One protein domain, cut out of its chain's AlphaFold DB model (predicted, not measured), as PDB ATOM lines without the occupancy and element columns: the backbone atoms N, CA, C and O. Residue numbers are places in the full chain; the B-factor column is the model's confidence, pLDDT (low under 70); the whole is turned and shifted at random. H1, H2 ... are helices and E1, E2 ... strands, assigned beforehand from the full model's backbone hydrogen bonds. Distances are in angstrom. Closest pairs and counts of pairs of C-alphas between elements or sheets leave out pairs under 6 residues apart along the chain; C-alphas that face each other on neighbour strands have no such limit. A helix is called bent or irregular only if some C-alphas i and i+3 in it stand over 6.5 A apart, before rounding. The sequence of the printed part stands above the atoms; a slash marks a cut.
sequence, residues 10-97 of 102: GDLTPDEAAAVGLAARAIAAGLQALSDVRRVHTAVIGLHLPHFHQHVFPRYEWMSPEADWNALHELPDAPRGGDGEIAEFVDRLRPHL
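Overview. This is residues 10 to 97 of the 102 residues of a protein of Actinobacteria bacterium (UniProt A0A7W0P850). A long helix, H1, packs with residues 23 to 32 over a two-stranded hairpin, E1 and E2, while residues 13 to 19 stick out past it. A second helix, H2, meets the last turns of H1 end to end and makes a corner with it, and residues 61 to 82 form a long loop between the hairpin and H2. The printed part has 88 residues, with the order H1, E1, E2, H2 and an antiparallel sheet of order E1 - E2; the class is mixed, helices and strands. It is only just loose, close to compact, with a radius of gyration of the C-alphas of 14.6 A and spans of 41 by 31 by 26 A.

Arrangement. Start with H1, residues 14 to 32, and go on to E1, residues 37 to 43: their closest C-alphas, those of Ala 28 and Val 40, are 6.0 A apart. Next look at E2, residues 55 to 60, which forms an antiparallel hairpin with E1 at 157 degrees; N 41 and O 57 are 2.9 A apart and N 59 and O 39 2.7 A, both within hydrogen-bond range. The closest C-alphas of H1 and E2 are those of Leu 31 and Pro 58, 6.5 A apart. Then find H2, residues 83 to 96, which is apart from E1. H1 and H2 touch only at their ends, with residues 29 to 31 and 93 to 96 alone; the closest C-alphas, those of Gly 30 and His 96, are 4.6 A apart. Their lines are about perpendicular, at 79 degrees. Every O i to N i+4 pair is within hydrogen-bond range in H1, and 8 of 10 in H2.

Along the chain. Find C-alpha 14 at (372.100, 271.595, 244.191); from there H1 runs 26.7 A to C-alpha 32. E1 spans 17.3 A and E2 16.0 A. H2 runs 20.6 A to C-alpha 96 at (358.739, 248.710, 241.530); it is irregular, but only just: C-alphas 92 and 95 are 6.9 A apart.

Size, cuts and confidence. The two C-alphas farthest apart, those of Pro 14 and Pro 76, are 41.9 A apart. The printed part has no cut. The link from H1 to E1 is tight; those from E1 to E2 and from E2 to H2 are long. The mean pLDDT of the printed part is 91.1, and residue 48 is under 70.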
ATOM      1  N   GLY A  10     378.558 269.210 236.897       93.00
ATOM      2  CA  GLY A  10     378.857 270.427 237.658       93.00
ATOM      3  C   GLY A  10     377.998 271.642 237.292       93.00
ATOM      4  O   GLY A  10     378.004 272.617 238.034       93.00
ATOM      5  N   ASP A  11     377.250 271.585 236.186       93.19
ATOM      6  CA  ASP A  11     376.367 272.674 235.747       93.19
ATOM      7  C   ASP A  11     374.967 272.585 236.390       93.19
ATOM      8  O   ASP A  11     374.129 273.477 236.204       93.19
ATOM      9  N   LEU A  12     374.696 271.500 237.125       94.12
ATOM     10  CA  LEU A  12     373.469 271.300 237.888       94.12
ATOM     11  C   LEU A  12     373.429 272.217 239.109       94.12
ATOM     12  O   LEU A  12     374.427 272.402 239.807       94.12
ATOM     13  N   THR A  13     372.247 272.739 239.423       95.75
ATOM     14  CA  THR A  13     372.020 273.331 240.745       95.75
ATOM     15  C   THR A  13     372.013 272.233 241.819       95.75
ATOM     16  O   THR A  13     371.777 271.061 241.501       95.75
ATOM     17  N   PRO A  14     372.215 272.570 243.106       96.25
ATOM     18  CA  PRO A  14     372.100 271.595 244.191       96.25
ATOM     19  C   PRO A  14     370.764 270.831 244.189       96.25
ATOM     20  O   PRO A  14     370.755 269.614 244.367       96.25
ATOM     21  N   ASP A  15     369.654 271.520 243.909       95.50
ATOM     22  CA  ASP A  15     368.322 270.908 243.847       95.50
ATOM     23  C   ASP A  15     368.183 269.948 242.660       95.50
ATOM     24  O   ASP A  15     367.617 268.860 242.790       95.50
ATOM     25  N   GLU A  16     368.728 270.314 241.497       94.56
ATOM     26  CA  GLU A  16     368.736 269.446 240.318       94.56
ATOM     27  C   GLU A  16     369.597 268.200 240.556       94.56
ATOM     28  O   GLU A  16     369.160 267.089 240.251       94.56
ATOM     29  N   ALA A  17     370.784 268.359 241.150       95.38
ATOM     30  CA  ALA A  17     371.660 267.246 241.503       95.38
ATOM     31  C   ALA A  17     370.994 266.298 242.517       95.38
ATOM     32  O   ALA A  17     371.040 265.077 242.348       95.38
ATOM     33  N   ALA A  18     370.308 266.843 243.528       95.94
ATOM     34  CA  ALA A  18     369.546 266.054 244.494       95.94
ATOM     35  C   ALA A  18     368.396 265.288 243.823       95.94
ATOM     36  O   ALA A  18     368.239 264.084 244.043       95.94
ATOM     37  N   ALA A  19     367.623 265.951 242.959       94.00
ATOM     38  CA  ALA A  19     366.528 265.321 242.226       94.00
ATOM     39  C   ALA A  19     367.020 264.188 241.311       94.00
ATOM     40  O   ALA A  19     366.405 263.121 241.256       94.00
ATOM     41  N   VAL A  20     368.149 264.391 240.625       94.06
ATOM     42  CA  VAL A  20     368.802 263.370 239.795       94.06
ATOM     43  C   VAL A  20     369.241 262.176 240.643       94.06
ATOM     44  O   VAL A  20     368.909 261.039 240.307       94.06
ATOM     45  N   GLY A  21     369.908 262.412 241.776       95.25
ATOM     46  CA  GLY A  21     370.339 261.348 242.684       95.25
ATOM     47  C   GLY A  21     369.173 260.535 243.258       95.25
ATOM     48  O   GLY A  21     369.229 259.304 243.289       95.25
ATOM     49  N   LEU A  22     368.084 261.199 243.653       95.50
ATOM     50  CA  LEU A  22     366.869 260.537 244.138       95.50
ATOM     51  C   LEU A  22     366.198 259.693 243.048       95.50
ATOM     52  O   LEU A  22     365.787 258.563 243.321       95.50
ATOM     53  N   ALA A  23     366.128 260.206 241.818       93.75
ATOM     54  CA  ALA A  23     365.603 259.460 240.680       93.75
ATOM     55  C   ALA A  23     366.470 258.231 240.365       93.75
ATOM     56  O   ALA A  23     365.944 257.126 240.251       93.75
ATOM     57  N   ALA A  24     367.796 258.394 240.307       96.19
ATOM     58  CA  ALA A  24     368.729 257.296 240.070       96.19
ATOM     59  C   ALA A  24     368.626 256.214 241.156       96.19
ATOM     60  O   ALA A  24     368.569 255.027 240.837       96.19
ATOM     61  N   ARG A  25     368.518 256.612 242.433       96.31
ATOM     62  CA  ARG A  25     368.285 255.690 243.554       96.31
ATOM     63  C   ARG A  25     366.988 254.898 243.378       96.31
ATOM     64  O   ARG A  25     366.987 253.693 243.601       96.31
ATOM     65  N   ALA A  26     365.891 255.562 243.024       95.69
ATOM     66  CA  ALA A  26     364.595 254.911 242.863       95.69
ATOM     67  C   ALA A  26     364.585 253.918 241.691       95.69
ATOM     68  O   ALA A  26     364.109 252.798 241.850       95.69
ATOM     69  N   ILE A  27     365.172 254.297 240.553       96.00
ATOM     70  CA  ILE A  27     365.338 253.406 239.396       96.00
ATOM     71  C   ILE A  27     366.208 252.207 239.776       96.00
ATOM     72  O   ILE A  27     365.837 251.069 239.499       96.00
ATOM     73  N   ALA A  28     367.332 252.437 240.459       97.38
ATOM     74  CA  ALA A  28     368.215 251.360 240.889       97.38
ATOM     75  C   ALA A  28     367.527 250.388 241.855       97.38
ATOM     76  O   ALA A  28     367.675 249.181 241.697       97.38
ATOM     77  N   ALA A  29     366.736 250.892 242.806       96.44
ATOM     78  CA  ALA A  29     365.946 250.051 243.700       96.44
ATOM     79  C   ALA A  29     364.894 249.227 242.937       96.44
ATOM     80  O   ALA A  29     364.723 248.046 243.223       96.44
ATOM     81  N   GLY A  30     364.234 249.822 241.936       96.69
ATOM     82  CA  GLY A  30     363.279 249.109 241.088       96.69
ATOM     83  C   GLY A  30     363.930 247.987 240.277       96.69
ATOM     84  O   GLY A  30     363.419 246.874 240.241       96.69
ATOM     85  N   LEU A  31     365.101 248.251 239.693       97.06
ATOM     86  CA  LEU A  31     365.884 247.246 238.971       97.06
ATOM     87  C   LEU A  31     366.361 246.117 239.894       97.06
ATOM     88  O   LEU A  31     366.298 244.958 239.511       97.06
ATOM     89  N   GLN A  32     366.808 246.435 241.112       96.50
ATOM     90  CA  GLN A  32     367.238 245.439 242.104       96.50
ATOM     91  C   GLN A  32     366.107 244.513 242.571       96.50
ATOM     92  O   GLN A  32     366.388 243.434 243.084       96.50
ATOM     93  N   ALA A  33     364.845 244.925 242.424       96.81
ATOM     94  CA  ALA A  33     363.695 244.093 242.768       96.81
ATOM     95  C   ALA A  33     363.400 243.010 241.713       96.81
ATOM     96  O   ALA A  33     362.632 242.088 241.989       96.81
ATOM     97  N   LEU A  34     364.000 243.103 240.520       95.88
ATOM     98  CA  LEU A  34     363.894 242.077 239.487       95.88
ATOM     99  C   LEU A  34     364.784 240.881 239.854       95.88
ATOM    100  O   LEU A  34     365.971 241.035 240.136       95.88
ATOM    101  N   SER A  35     364.215 239.675 239.831       93.62
ATOM    102  CA  SER A  35     364.857 238.453 240.344       93.62
ATOM    103  C   SER A  35     366.125 238.026 239.600       93.62
ATOM    104  O   SER A  35     366.911 237.247 240.126       93.62
ATOM    105  N   ASP A  36     366.297 238.479 238.363       94.56
ATOM    106  CA  ASP A  36     367.421 238.172 237.481       94.56
ATOM    107  C   ASP A  36     368.553 239.212 237.554       94.56
ATOM    108  O   ASP A  36     369.608 239.011 236.945       94.56
ATOM    109  N   VAL A  37     368.361 240.317 238.284       95.62
ATOM    110  CA  VAL A  37     369.340 241.406 238.411       95.62
ATOM    111  C   VAL A  37     370.302 241.139 239.567       95.62
ATOM    112  O   VAL A  37     369.943 241.195 240.739       95.62
ATOM    113  N   ARG A  38     371.578 240.949 239.226       94.62
ATOM    114  CA  ARG A  38     372.683 240.742 240.171       94.62
ATOM    115  C   ARG A  38     373.176 242.043 240.803       94.62
ATOM    116  O   ARG A  38     373.586 242.091 241.963       94.62
ATOM    117  N   ARG A  39     373.260 243.104 239.997       94.44
ATOM    118  CA  ARG A  39     373.815 244.410 240.393       94.44
ATOM    119  C   ARG A  39     373.239 245.513 239.516       94.44
ATOM    120  O   ARG A  39     372.889 245.268 238.371       94.44
ATOM    121  N   VAL A  40     373.206 246.739 240.028       96.19
ATOM    122  CA  VAL A  40     372.893 247.936 239.235       96.19
ATOM    123  C   VAL A  40     374.099 248.862 239.222       96.19
ATOM    124  O   VAL A  40     374.732 249.080 240.256       96.19
ATOM    125  N   HIS A  41     374.406 249.400 238.047       94.69
ATOM    126  CA  HIS A  41     375.483 250.350 237.821       94.69
ATOM    127  C   HIS A  41     374.925 251.732 237.495       94.69
ATOM    128  O   HIS A  41     373.825 251.865 236.959       94.69
ATOM    129  N   THR A  42     375.715 252.759 237.803       95.75
ATOM    130  CA  THR A  42     375.453 254.137 237.395       95.75
ATOM    131  C   THR A  42     376.706 254.753 236.788       95.75
ATOM    132  O   THR A  42     377.797 254.559 237.320       95.75
ATOM    133  N   ALA A  43     376.554 255.519 235.708       93.62
ATOM    134  CA  ALA A  43     377.669 256.190 235.045       93.62
ATOM    135  C   ALA A  43     377.255 257.545 234.457       93.62
ATOM    136  O   ALA A  43     376.172 257.688 233.892       93.62
ATOM    137  N   VAL A  44     378.154 258.524 234.554       92.56
ATOM    138  CA  VAL A  44     378.106 259.793 233.817       92.56
ATOM    139  C   VAL A  44     379.407 259.859 233.027       92.56
ATOM    140  O   VAL A  44     380.476 259.880 233.631       92.56
ATOM    141  N   ILE A  45     379.319 259.809 231.697       89.69
ATOM    142  CA  ILE A  45     380.494 259.624 230.825       89.69
ATOM    143  C   ILE A  45     380.749 260.875 229.971       89.69
ATOM    144  O   ILE A  45     381.884 261.324 229.879       89.69
ATOM    145  N   GLY A  46     379.693 261.468 229.391       79.50
ATOM    146  CA  GLY A  46     379.764 262.779 228.728       79.50
ATOM    147  C   GLY A  46     380.570 262.815 227.422       79.50
ATOM    148  O   GLY A  46     381.307 263.766 227.197       79.50
ATOM    149  N   LEU A  47     380.470 261.782 226.573       72.00
ATOM    150  CA  LEU A  47     381.372 261.625 225.414       72.00
ATOM    151  C   LEU A  47     380.863 262.180 224.075       72.00
ATOM    152  O   LEU A  47     381.687 262.465 223.213       72.00
ATOM    153  N   HIS A  48     379.547 262.301 223.857       66.69
ATOM    154  CA  HIS A  48     379.014 262.469 222.491       66.69
ATOM    155  C   HIS A  48     378.055 263.641 222.285       66.69
ATOM    156  O   HIS A  48     378.032 264.214 221.200       66.69
ATOM    157  N   LEU A  49     377.246 263.995 223.283       72.75
ATOM    158  CA  LEU A  49     376.258 265.064 223.157       72.75
ATOM    159  C   LEU A  49     376.448 266.057 224.303       72.75
ATOM    160  O   LEU A  49     376.666 265.601 225.428       72.75
ATOM    161  N   PRO A  50     376.351 267.377 224.045       83.88
ATOM    162  CA  PRO A  50     376.588 268.415 225.046       83.88
ATOM    163  C   PRO A  50     375.376 268.577 225.978       83.88
ATOM    164  O   PRO A  50     374.858 269.678 226.165       83.88
ATOM    165  N   HIS A  51     374.865 267.455 226.489       87.38
ATOM    166  CA  HIS A  51     373.772 267.406 227.441       87.38
ATOM    167  C   HIS A  51     374.033 266.367 228.528       87.38
ATOM    168  O   HIS A  51     374.422 265.222 228.267       87.38
ATOM    169  N   PHE A  52     373.724 266.758 229.756       91.00
ATOM    170  CA  PHE A  52     373.815 265.920 230.927       91.00
ATOM    171  C   PHE A  52     372.837 264.756 230.795       91.00
ATOM    172  O   PHE A  52     371.622 264.933 230.684       91.00
ATOM    173  N   HIS A  53     373.383 263.551 230.861       91.62
ATOM    174  CA  HIS A  53     372.634 262.321 231.027       91.62
ATOM    175  C   HIS A  53     373.409 261.393 231.962       91.62
ATOM    176  O   HIS A  53     374.641 261.378 231.996       91.62
ATOM    177  N   GLN A  54     372.662 260.617 232.735       93.06
ATOM    178  CA  GLN A  54     373.185 259.600 233.634       93.06
ATOM    179  C   GLN A  54     372.624 258.253 233.196       93.06
ATOM    180  O   GLN A  54     371.410 258.091 233.072       93.06
ATOM    181  N   HIS A  55     373.507 257.285 232.986       93.44
ATOM    182  CA  HIS A  55     373.123 255.904 232.748       93.44
ATOM    183  C   HIS A  55     372.856 255.218 234.085       93.44
ATOM    184  O   HIS A  55     373.673 255.325 235.000       93.44
ATOM    185  N   VAL A  56     371.750 254.481 234.177       95.44
ATOM    186  CA  VAL A  56     371.456 253.543 235.269       95.44
ATOM    187  C   VAL A  56     371.029 252.237 234.617       95.44
ATOM    188  O   VAL A  56     370.052 252.226 233.874       95.44
ATOM    189  N   PHE A  57     371.780 251.157 234.829       93.81
ATOM    190  CA  PHE A  57     371.575 249.916 234.079       93.81
ATOM    191  C   PHE A  57     371.844 248.665 234.926       93.81
ATOM    192  O   PHE A  57     372.734 248.679 235.786       93.81
ATOM    193  N   PRO A  58     371.073 247.582 234.713       94.12
ATOM    194  CA  PRO A  58     371.260 246.328 235.424       94.12
ATOM    195  C   PRO A  58     372.394 245.489 234.825       94.12
ATOM    196  O   PRO A  58     372.634 245.478 233.618       94.12
ATOM    197  N   ARG A  59     373.043 244.715 235.691       93.50
ATOM    198  CA  ARG A  59     373.818 243.524 235.357       93.50
ATOM    199  C   ARG A  59     373.022 242.312 235.822       93.50
ATOM    200  O   ARG A  59     372.642 242.244 236.990       93.50
ATOM    201  N   TYR A  60     372.798 241.372 234.921       92.75
ATOM    202  CA  TYR A  60     371.996 240.177 235.164       92.75
ATOM    203  C   TYR A  60     372.874 238.988 235.570       92.75
ATOM    204  O   TYR A  60     374.069 238.972 235.274       92.75
ATOM    205  N   GLU A  61     372.285 237.987 236.227       92.69
ATOM    206  CA  GLU A  61     373.005 236.788 236.696       92.69
ATOM    207  C   GLU A  61     373.597 235.933 235.565       92.69
ATOM    208  O   GLU A  61     374.618 235.278 235.758       92.69
ATOM    209  N   TRP A  62     372.999 235.960 234.370       90.62
ATOM    210  CA  TRP A  62     373.499 235.216 233.208       90.62
ATOM    211  C   TRP A  62     374.786 235.811 232.615       90.62
ATOM    212  O   TRP A  62     375.479 235.138 231.854       90.62
ATOM    213  N   MET A  63     375.119 237.066 232.935       90.38
ATOM    214  CA  MET A  63     376.317 237.709 232.399       90.38
ATOM    215  C   MET A  63     377.577 237.158 233.072       90.38
ATOM    216  O   MET A  63     377.696 237.189 234.299       90.38
ATOM    217  N   SER A  64     378.572 236.770 232.265       88.19
ATOM    218  CA  SER A  64     379.921 236.451 232.758       88.19
ATOM    219  C   SER A  64     380.440 237.578 233.657       88.19
ATOM    220  O   SER A  64     380.298 238.733 233.264       88.19
ATOM    221  N   PRO A  65     381.075 237.313 234.815       84.31
ATOM    222  CA  PRO A  65     381.700 238.340 235.658       84.31
ATOM    223  C   PRO A  65     382.739 239.216 234.941       84.31
ATOM    224  O   PRO A  65     382.960 240.347 235.365       84.31
ATOM    225  N   GLU A  66     383.324 238.723 233.852       86.81
ATOM    226  CA  GLU A  66     384.344 239.418 233.056       86.81
ATOM    227  C   GLU A  66     383.749 240.315 231.961       86.81
ATOM    228  O   GLU A  66     384.476 241.087 231.343       86.81
ATOM    229  N   ALA A  67     382.433 240.245 231.724       87.69
ATOM    230  CA  ALA A  67     381.776 241.065 230.711       87.69
ATOM    231  C   ALA A  67     381.962 242.563 230.999       87.69
ATOM    232  O   ALA A  67     381.565 243.035 232.079       87.69
ATOM    233  N   ASP A  68     382.509 243.283 230.014       87.81
ATOM    234  CA  ASP A  68     382.684 244.732 230.062       87.81
ATOM    235  C   ASP A  68     381.317 245.423 230.112       87.81
ATOM    236  O   ASP A  68     380.365 245.069 229.412       87.81
ATOM    237  N   TRP A  69     381.219 246.429 230.969       84.75
ATOM    238  CA  TRP A  69     380.012 247.209 231.169       84.75
ATOM    239  C   TRP A  69     379.665 248.080 229.952       84.75
ATOM    240  O   TRP A  69     378.496 248.427 229.792       84.75
ATOM    241  N   ASN A  70     380.640 248.432 229.103       86.62
ATOM    242  CA  ASN A  70     380.426 249.265 227.912       86.62
ATOM    243  C   ASN A  70     380.332 248.460 226.595       86.62
ATOM    244  O   ASN A  70     379.891 249.002 225.582       86.62
ATOM    245  N   ALA A  71     380.666 247.166 226.622       86.06
ATOM    246  CA  ALA A  71     380.686 246.284 225.453       86.06
ATOM    247  C   ALA A  71     379.602 245.196 225.517       86.06
ATOM    248  O   ALA A  71     379.711 244.145 224.894       86.06
ATOM    249  N   LEU A  72     378.502 245.445 226.242       84.44
ATOM    250  CA  LEU A  72     377.391 244.486 226.379       84.44
ATOM    251  C   LEU A  72     376.816 244.033 225.033       84.44
ATOM    252  O   LEU A  72     376.266 242.943 224.921       84.44
ATOM    253  N   HIS A  73     376.940 244.873 224.006       81.88
ATOM    254  CA  HIS A  73     376.464 244.571 222.670       81.88
ATOM    255  C   HIS A  73     377.316 243.527 221.928       81.88
ATOM    256  O   HIS A  73     376.849 243.022 220.907       81.88
ATOM    257  N   GLU A  74     378.513 243.216 222.421       86.56
ATOM    258  CA  GLU A  74     379.434 242.221 221.863       86.56
ATOM    259  C   GLU A  74     379.219 240.825 222.467       86.56
ATOM    260  O   GLU A  74     379.759 239.842 221.965       86.56
ATOM    261  N   LEU A  75     378.413 240.716 223.531       84.38
ATOM    262  CA  LEU A  75     378.088 239.432 224.144       84.38
ATOM    263  C   LEU A  75     377.246 238.584 223.168       84.38
ATOM    264  O   LEU A  75     376.181 239.049 222.751       84.38
ATOM    265  N   PRO A  76     377.670 237.346 222.834       80.31
ATOM    266  CA  PRO A  76     377.018 236.519 221.812       80.31
ATOM    267  C   PRO A  76     375.528 236.273 222.072       80.31
ATOM    268  O   PRO A  76     374.723 236.330 221.147       80.31
ATOM    269  N   ASP A  77     375.176 236.064 223.342       81.06
ATOM    270  CA  ASP A  77     373.826 235.699 223.780       81.06
ATOM    271  C   ASP A  77     373.078 236.867 224.443       81.06
ATOM    272  O   ASP A  77     372.054 236.663 225.097       81.06
ATOM    273  N   ALA A  78     373.582 238.105 224.326       83.88
ATOM    274  CA  ALA A  78     372.882 239.249 224.896       83.88
ATOM    275  C   ALA A  78     371.532 239.459 224.193       83.88
ATOM    276  O   ALA A  78     371.502 239.639 222.968       83.88
ATOM    277  N   PRO A  79     370.418 239.522 224.950       84.12
ATOM    278  CA  PRO A  79     369.124 239.853 224.380       84.12
ATOM    279  C   PRO A  79     369.194 241.189 223.637       84.12
ATOM    280  O   PRO A  79     369.692 242.191 224.158       84.12
ATOM    281  N   ARG A  80     368.681 241.205 222.407       83.81
ATOM    282  CA  ARG A  80     368.428 242.432 221.651       83.81
ATOM    283  C   ARG A  80     366.959 242.782 221.842       83.81
ATOM    284  O   ARG A  80     366.113 241.923 221.628       83.81
ATOM    285  N   GLY A  81     366.670 244.009 222.261       84.25
ATOM    286  CA  GLY A  81     365.295 244.472 222.442       84.25
ATOM    287  C   GLY A  81     364.865 245.417 221.327       84.25
ATOM    288  O   GLY A  81     365.614 246.335 220.987       84.25
ATOM    289  N   GLY A  82     363.673 245.193 220.781       90.62
ATOM    290  CA  GLY A  82     362.895 246.166 220.022       90.62
ATOM    291  C   GLY A  82     361.746 246.720 220.869       90.62
ATOM    292  O   GLY A  82     361.726 246.580 222.092       90.62
ATOM    293  N   ASP A  83     360.774 247.361 220.221       93.44
ATOM    294  CA  ASP A  83     359.673 248.048 220.913       93.44
ATOM    295  C   ASP A  83     358.866 247.117 221.839       93.44
ATOM    296  O   ASP A  83     358.453 247.533 222.923       93.44
ATOM    297  N   GLY A  84     358.671 245.854 221.439       94.69
ATOM    298  CA  GLY A  84     357.952 244.851 222.229       94.69
ATOM    299  C   GLY A  84     358.699 244.467 223.505       94.69
ATOM    300  O   GLY A  84     358.145 244.562 224.598       94.69
ATOM    301  N   GLU A  85     359.982 244.119 223.388       93.69
ATOM    302  CA  GLU A  85     360.822 243.769 224.537       93.69
ATOM    303  C   GLU A  85     361.006 244.961 225.490       93.69
ATOM    304  O   GLU A  85     361.070 244.788 226.709       93.69
ATOM    305  N   ILE A  86     361.052 246.186 224.952       93.06
ATOM    306  CA  ILE A  86     361.070 247.413 225.756       93.06
ATOM    307  C   ILE A  86     359.770 247.548 226.551       93.06
ATOM    308  O   ILE A  86     359.822 247.833 227.750       93.06
ATOM    309  N   ALA A  87     358.610 247.338 225.922       94.62
ATOM    310  CA  ALA A  87     357.321 247.430 226.600       94.62
ATOM    311  C   ALA A  87     357.198 246.399 227.734       94.62
ATOM    312  O   ALA A  87     356.848 246.766 228.857       94.62
ATOM    313  N   GLU A  88     357.580 245.146 227.483       94.06
ATOM    314  CA  GLU A  88     357.588 244.088 228.502       94.06
ATOM    315  C   GLU A  88     358.522 244.417 229.672       94.06
ATOM    316  O   GLU A  88     358.174 244.225 230.841       94.06
ATOM    317  N   PHE A  89     359.710 244.949 229.379       92.81
ATOM    318  CA  PHE A  89     360.644 245.382 230.412       92.81
ATOM    319  C   PHE A  89     360.070 246.524 231.259       92.81
ATOM    320  O   PHE A  89     360.172 246.500 232.489       92.81
ATOM    321  N   VAL A  90     359.429 247.505 230.621       93.62
ATOM    322  CA  VAL A  90     358.762 248.609 231.320       93.62
ATOM    323  C   VAL A  90     357.632 248.088 232.205       93.62
ATOM    324  O   VAL A  90     357.534 248.512 233.356       93.62
ATOM    325  N   ASP A  91     356.810 247.158 231.723       94.88
ATOM    326  CA  ASP A  91     355.708 246.585 232.499       94.88
ATOM    327  C   ASP A  91     356.202 245.777 233.705       94.88
ATOM    328  O   ASP A  91     355.609 245.862 234.781       94.88
ATOM    329  N   ARG A  92     357.329 245.068 233.571       94.50
ATOM    330  CA  ARG A  92     358.003 244.406 234.699       94.50
ATOM    331  C   ARG A  92     358.542 245.404 235.720       94.50
ATOM    332  O   ARG A  92     358.455 245.154 236.916       94.50
ATOM    333  N   LEU A  93     359.120 246.517 235.270       94.19
ATOM    334  CA  LEU A  93     359.785 247.484 236.145       94.19
ATOM    335  C   LEU A  93     358.798 248.428 236.848       94.19
ATOM    336  O   LEU A  93     359.003 248.779 238.011       94.19
ATOM    337  N   ARG A  94     357.724 248.841 236.164       94.19
ATOM    338  CA  ARG A  94     356.770 249.867 236.623       94.19
ATOM    339  C   ARG A  94     356.220 249.628 238.040       94.19
ATOM    340  O   ARG A  94     356.195 250.598 238.798       94.19
ATOM    341  N   PRO A  95     355.829 248.407 238.458       94.56
ATOM    342  CA  PRO A  95     355.337 248.150 239.816       94.56
ATOM    343  C   PRO A  95     356.354 248.452 240.923       94.56
ATOM    344  O   PRO A  95     355.966 248.663 242.070       94.56
ATOM    345  N   HIS A  96     357.646 248.473 240.589       92.81
ATOM    346  CA  HIS A  96     358.739 248.710 241.530       92.81
ATOM    347  C   HIS A  96     359.223 250.167 241.541       92.81
ATOM    348  O   HIS A  96     360.065 250.530 242.365       92.81
ATOM    349  N   LEU A  97     358.700 251.013 240.648       90.81
ATOM    350  CA  LEU A  97     359.024 252.434 240.612       90.81
ATOM    351  C   LEU A  97     358.049 253.235 241.487       90.81
ATOM    352  O   LEU A  97     356.858 252.925 241.560       90.81
TER     353      LEU A  97